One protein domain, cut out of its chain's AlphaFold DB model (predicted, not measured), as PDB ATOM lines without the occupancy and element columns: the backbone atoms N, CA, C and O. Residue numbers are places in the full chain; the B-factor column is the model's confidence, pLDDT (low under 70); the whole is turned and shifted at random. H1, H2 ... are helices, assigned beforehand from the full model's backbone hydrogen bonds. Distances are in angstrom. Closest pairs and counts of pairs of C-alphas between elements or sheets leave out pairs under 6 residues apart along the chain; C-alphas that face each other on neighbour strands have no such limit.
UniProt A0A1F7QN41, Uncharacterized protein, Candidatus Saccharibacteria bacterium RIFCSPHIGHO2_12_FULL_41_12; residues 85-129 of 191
ATOM      1  N   ARG A  85     178.946 182.250 135.417       82.88
ATOM      2  CA  ARG A  85     178.029 181.635 136.390       82.88
ATOM      3  C   ARG A  85     176.714 181.187 135.746       82.88
ATOM      4  O   ARG A  85     176.212 180.109 136.045       82.88
ATOM      5  N   ASN A  86     176.161 181.998 134.849       84.38
ATOM      6  CA  ASN A  86     174.916 181.673 134.157       84.38
ATOM      7  C   ASN A  86     175.101 180.512 133.172       84.38
ATOM      8  O   ASN A  86     174.209 179.675 133.018       84.38
ATOM      9  N   ASN A  87     176.254 180.439 132.507       84.81
ATOM     10  CA  ASN A  87     176.561 179.358 131.575       84.81
ATOM     11  C   ASN A  87     176.802 178.028 132.300       84.81
ATOM     12  O   ASN A  87     176.258 177.008 131.868       84.81
ATOM     13  N   SER A  88     177.513 178.031 133.432       85.19
ATOM     14  CA  SER A  88     177.691 176.822 134.246       85.19
ATOM     15  C   SER A  88     176.366 176.330 134.840       85.19
ATOM     16  O   SER A  88     176.052 175.142 134.753       85.19
ATOM     17  N   LEU A  89     175.518 177.241 135.330       85.50
ATOM     18  CA  LEU A  89     174.156 176.943 135.789       85.50
ATOM     19  C   LEU A  89     173.318 176.260 134.691       85.50
ATOM     20  O   LEU A  89     172.711 175.213 134.924       85.50
ATOM     21  N   LYS A  90     173.319 176.811 133.468       85.31
ATOM     22  CA  LYS A  90     172.605 176.226 132.317       85.31
ATOM     23  C   LYS A  90     173.104 174.821 131.979       85.31
ATOM     24  O   LYS A  90     172.294 173.959 131.630       85.31
ATOM     25  N   GLN A  91     174.414 174.579 132.061       86.25
ATOM     26  CA  GLN A  91     174.996 173.257 131.819       86.25
ATOM     27  C   GLN A  91     174.514 172.241 132.858       86.25
ATOM     28  O   GLN A  91     174.005 171.186 132.473       86.25
ATOM     29  N   VAL A  92     174.583 172.586 134.147       86.69
ATOM     30  CA  VAL A  92     174.100 171.726 135.241       86.69
ATOM     31  C   VAL A  92     172.618 171.405 135.059       86.69
ATOM     32  O   VAL A  92     172.231 170.239 135.073       86.69
ATOM     33  N   LEU A  93     171.789 172.410 134.779       86.31
ATOM     34  CA  LEU A  93     170.354 172.206 134.577       86.31
ATOM     35  C   LEU A  93     170.032 171.320 133.378       86.31
ATOM     36  O   LEU A  93     169.107 170.512 133.450       86.31
ATOM     37  N   ASN A  94     170.775 171.444 132.277       84.75
ATOM     38  CA  ASN A  94     170.587 170.575 131.117       84.75
ATOM     39  C   ASN A  94     170.976 169.125 131.419       84.75
ATOM     40  O   ASN A  94     170.277 168.212 130.979       84.75
ATOM     41  N   LEU A  95     172.050 168.901 132.179       86.75
ATOM     42  CA  LEU A  95     172.459 167.561 132.602       86.75
ATOM     43  C   LEU A  95     171.430 166.934 133.546       86.75
ATOM     44  O   LEU A  95     171.017 165.795 133.324       86.75
ATOM     45  N   THR A  96     170.949 167.696 134.530       83.56
ATOM     46  CA  THR A  96     169.883 167.263 135.440       83.56
ATOM     47  C   THR A  96     168.616 166.937 134.652       83.56
ATOM     48  O   THR A  96     168.099 165.828 134.743       83.56
ATOM     49  N   ARG A  97     168.169 167.830 133.758       81.44
ATOM     50  CA  ARG A  97     166.958 167.627 132.944       81.44
ATOM     51  C   ARG A  97     167.047 166.414 132.013       81.44
ATOM     52  O   ARG A  97     166.016 165.818 131.716       81.44
ATOM     53  N   LYS A  98     168.239 166.021 131.550       82.94
ATOM     54  CA  LYS A  98     168.419 164.793 130.753       82.94
ATOM     55  C   LYS A  98     168.115 163.521 131.554       82.94
ATOM     56  O   LYS A  98     167.669 162.554 130.948       82.94
ATOM     57  N   ARG A  99     168.309 163.541 132.877       82.31
ATOM     58  CA  ARG A  99     168.063 162.404 133.783       82.31
ATOM     59  C   ARG A  99     166.646 162.367 134.370       82.31
ATOM     60  O   ARG A  99     166.283 161.367 134.976       82.31
ATOM     61  N   LEU A 100     165.857 163.429 134.202       81.56
ATOM     62  CA  LEU A 100     164.493 163.522 134.734       81.56
ATOM     63  C   LEU A 100     163.453 162.879 133.787       81.56
ATOM     64  O   LEU A 100     163.590 163.012 132.567       81.56
ATOM     65  N   PRO A 101     162.385 162.249 134.312       81.25
ATOM     66  CA  PRO A 101     161.220 161.840 133.523       81.25
ATOM     67  C   PRO A 101     160.455 163.064 132.984       81.25
ATOM     68  O   PRO A 101     160.622 164.179 133.482       81.25
ATOM     69  N   PHE A 102     159.649 162.875 131.932       72.94
ATOM     70  CA  PHE A 102     159.067 163.964 131.128       72.94
ATOM     71  C   PHE A 102     158.289 164.992 131.968       72.94
ATOM     72  O   PHE A 102     158.499 166.195 131.807       72.94
ATOM     73  N   ASP A 103     157.516 164.526 132.947       75.44
ATOM     74  CA  ASP A 103     156.707 165.372 133.831       75.44
ATOM     75  C   ASP A 103     157.573 166.305 134.689       75.44
ATOM     76  O   ASP A 103     157.309 167.504 134.817       75.44
ATOM     77  N   GLN A 104     158.700 165.799 135.194       71.44
ATOM     78  CA  GLN A 104     159.630 166.597 135.994       71.44
ATOM     79  C   GLN A 104     160.448 167.579 135.136       71.44
ATOM     80  O   GLN A 104     160.903 168.614 135.635       71.44
ATOM     81  N   LYS A 105     160.608 167.325 133.825       76.44
ATOM     82  CA  LYS A 105     161.235 168.294 132.903       76.44
ATOM     83  C   LYS A 105     160.377 169.545 132.725       76.44
ATOM     84  O   LYS A 105     160.936 170.632 132.561       76.44
ATOM     85  N   ILE A 106     159.051 169.403 132.769       77.19
ATOM     86  CA  ILE A 106     158.101 170.515 132.642       77.19
ATOM     87  C   ILE A 106     158.189 171.407 133.883       77.19
ATOM     88  O   ILE A 106     158.385 172.617 133.751       77.19
ATOM     89  N   LEU A 107     158.173 170.804 135.076       73.31
ATOM     90  CA  LEU A 107     158.346 171.529 136.340       73.31
ATOM     91  C   LEU A 107     159.712 172.227 136.409       73.31
ATOM     92  O   LEU A 107     159.788 173.415 136.716       73.31
ATOM     93  N   SER A 108     160.787 171.538 136.009       73.81
ATOM     94  CA  SER A 108     162.134 172.125 135.915       73.81
ATOM     95  C   SER A 108     162.185 173.341 134.979       73.81
ATOM     96  O   SER A 108     162.908 174.302 135.243       73.81
ATOM     97  N   LYS A 109     161.425 173.320 133.876       73.69
ATOM     98  CA  LYS A 109     161.357 174.433 132.919       73.69
ATOM     99  C   LYS A 109     160.521 175.604 133.438       73.69
ATOM    100  O   LYS A 109     160.765 176.728 133.012       73.69
ATOM    101  N   PHE A 110     159.544 175.349 134.305       76.69
ATOM    102  CA  PHE A 110     158.682 176.381 134.875       76.69
ATOM    103  C   PHE A 110     159.350 177.103 136.047       76.69
ATOM    104  O   PHE A 110     159.418 178.329 136.046       76.69
ATOM    105  N   VAL A 111     159.906 176.347 136.996       71.81
ATOM    106  CA  VAL A 111     160.503 176.910 138.215       71.81
ATOM    107  C   VAL A 111     161.759 177.722 137.899       71.81
ATOM    108  O   VAL A 111     161.926 178.799 138.446       71.81
ATOM    109  N   HIS A 112     162.594 177.268 136.958       73.56
ATOM    110  CA  HIS A 112     163.846 177.950 136.605       73.56
ATOM    111  C   HIS A 112     163.713 178.917 135.417       73.56
ATOM    112  O   HIS A 112     164.630 179.093 134.605       73.56
ATOM    113  N   LYS A 113     162.531 179.503 135.226       78.50
ATOM    114  CA  LYS A 113     162.422 180.649 134.323       78.50
ATOM    115  C   LYS A 113     162.973 181.872 135.055       78.50
ATOM    116  O   LYS A 113     162.546 182.124 136.178       78.50
ATOM    117  N   PRO A 114     163.799 182.708 134.401       69.75
ATOM    118  CA  PRO A 114     164.417 183.870 135.041       69.75
ATOM    119  C   PRO A 114     163.388 184.845 135.633       69.75
ATOM    120  O   PRO A 114     163.673 185.535 136.599       69.75
ATOM    121  N   ILE A 115     162.170 184.887 135.087       67.50
ATOM    122  CA  ILE A 115     161.071 185.691 135.634       67.50
ATOM    123  C   ILE A 115     160.610 185.147 136.993       67.50
ATOM    124  O   ILE A 115     160.433 185.927 137.921       67.50
ATOM    125  N   ILE A 116     160.446 183.827 137.124       71.12
ATOM    126  CA  ILE A 116     160.039 183.193 138.382       71.12
ATOM    127  C   ILE A 116     161.174 183.286 139.402       71.12
ATOM    128  O   ILE A 116     160.905 183.628 140.548       71.12
ATOM    129  N   ASP A 117     162.429 183.099 138.987       71.44
ATOM    130  CA  ASP A 117     163.586 183.286 139.869       71.44
ATOM    131  C   ASP A 117     163.679 184.734 140.383       71.44
ATOM    132  O   ASP A 117     163.840 184.945 141.581       71.44
ATOM    133  N   ASN A 118     163.488 185.740 139.520       74.19
ATOM    134  CA  ASN A 118     163.524 187.151 139.919       74.19
ATOM    135  C   ASN A 118     162.361 187.531 140.846       74.19
ATOM    136  O   ASN A 118     162.557 188.259 141.817       74.19
ATOM    137  N   VAL A 119     161.145 187.057 140.556       74.88
ATOM    138  CA  VAL A 119     159.976 187.290 141.419       74.88
ATOM    139  C   VAL A 119     160.147 186.561 142.747       74.88
ATOM    140  O   VAL A 119     159.822 187.127 143.789       74.88
ATOM    141  N   SER A 120     160.699 185.349 142.735       72.56
ATOM    142  CA  SER A 120     161.000 184.568 143.934       72.56
ATOM    143  C   SER A 120     162.065 185.253 144.784       72.56
ATOM    144  O   SER A 120     161.849 185.459 145.974       72.56
ATOM    145  N   GLU A 121     163.162 185.716 144.183       72.62
ATOM    146  CA  GLU A 121     164.212 186.454 144.887       72.62
ATOM    147  C   GLU A 121     163.681 187.781 145.439       72.62
ATOM    148  O   GLU A 121     163.963 188.130 146.584       72.62
ATOM    149  N   PHE A 122     162.863 188.505 144.671       73.38
ATOM    150  CA  PHE A 122     162.245 189.743 145.137       73.38
ATOM    151  C   PHE A 122     161.267 189.489 146.286       73.38
ATOM    152  O   PHE A 122     161.309 190.200 147.290       73.38
ATOM    153  N   SER A 123     160.430 188.458 146.179       69.88
ATOM    154  CA  SER A 123     159.459 188.086 147.213       69.88
ATOM    155  C   SER A 123     160.162 187.599 148.473       69.88
ATOM    156  O   SER A 123     159.857 188.082 149.561       69.88
ATOM    157  N   ALA A 124     161.172 186.738 148.334       70.88
ATOM    158  CA  ALA A 124     162.016 186.287 149.433       70.88
ATOM    159  C   ALA A 124     162.705 187.477 150.107       70.88
ATOM    160  O   ALA A 124     162.664 187.610 151.323       70.88
ATOM    161  N   LYS A 125     163.257 188.410 149.328       74.81
ATOM    162  CA  LYS A 125     163.927 189.610 149.844       74.81
ATOM    163  C   LYS A 125     162.974 190.658 150.416       74.81
ATOM    164  O   LYS A 125     163.442 191.559 151.111       74.81
ATOM    165  N   THR A 126     161.681 190.573 150.108       74.62
ATOM    166  CA  THR A 126     160.639 191.481 150.605       74.62
ATOM    167  C   THR A 126     160.018 190.928 151.884       74.62
ATOM    168  O   THR A 126     160.027 191.617 152.897       74.62
ATOM    169  N   ILE A 127     159.577 189.667 151.882       70.31
ATOM    170  CA  ILE A 127     159.008 188.989 153.060       70.31
ATOM    171  C   ILE A 127     160.073 188.801 154.148       70.31
ATOM    172  O   ILE A 127     159.783 188.979 155.327       70.31
ATOM    173  N   ALA A 128     161.326 188.520 153.776       65.69
ATOM    174  CA  ALA A 128     162.411 188.352 154.741       65.69
ATOM    175  C   ALA A 128     162.985 189.675 155.283       65.69
ATOM    176  O   ALA A 128     164.068 189.650 155.867       65.69
ATOM    177  N   ARG A 129     162.325 190.836 155.101       77.00
ATOM    178  CA  ARG A 129     162.744 192.077 155.778       77.00
ATOM    179  C   ARG A 129     162.126 192.153 157.175       77.00
ATOM    180  O   ARG A 129     160.951 192.512 157.288       77.00
TER     181      ARG A 129
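What this domain is: This is residues 85 to 129 of the 191 residues of an uncharacterized protein of Candidatus Saccharibacteria bacterium RIFCSPHIGHO2_12_FULL_41_12 (UniProt A0A1F7QN41). Reading from residue 85, you meet an open, narrow V of two helices, H1 and H2, which come nearest to each other beside the tight link at its point. From the far end of H2 the third helix, H3, leads off at a steep angle as an arm, and residues 113 to 119 and 121 to 129 stick out free. The printed part has 45 residues with three named helices in the order H1, H2, H3 and no named strand; the class is all helix. It is loose, with a radius of gyration of the C-alphas of 12.7 A, and only just elongated, spanning 37 by 25 by 14 A.

Where its parts are: Find C-alpha 85 at (178.029, 181.635, 136.390); from there H1, residues 85 to 99, runs 21.8 A. H2, residues 102 to 111, begins at C-alpha 102 at (159.067, 163.964, 131.128) and runs 14.8 A. H3, residues 114 to 127, runs 19.5 A to C-alpha 127 at (159.008, 188.989, 153.060).

How they stand to each other: Look first at H1 and H2, which are close but not clearly touching: their closest C-alphas, those of Arg 97 and Lys 105, are 5.8 A apart. They run opposite ways at a shallow tilt of 23 degrees. H2 and H3 are also close but not clearly touching, with the closest C-alphas, those of Val 111 and Asp 117, 7.3 A apart. They run the same way at a steep tilt of 55 degrees. H1 and H3 are apart. In H2 and H3 every O i to N i+4 pair is within hydrogen-bond range; in H1, 10 of 11 are.

The domain as a whole: The two C-alphas farthest apart, those of Pro 101 and Arg 129, are 37.6 A apart. The printed part has no cut, and both links are tight. The mean pLDDT of the printed part is 77.3; look for values under 70 at residues 114 to 115, 123 and 128.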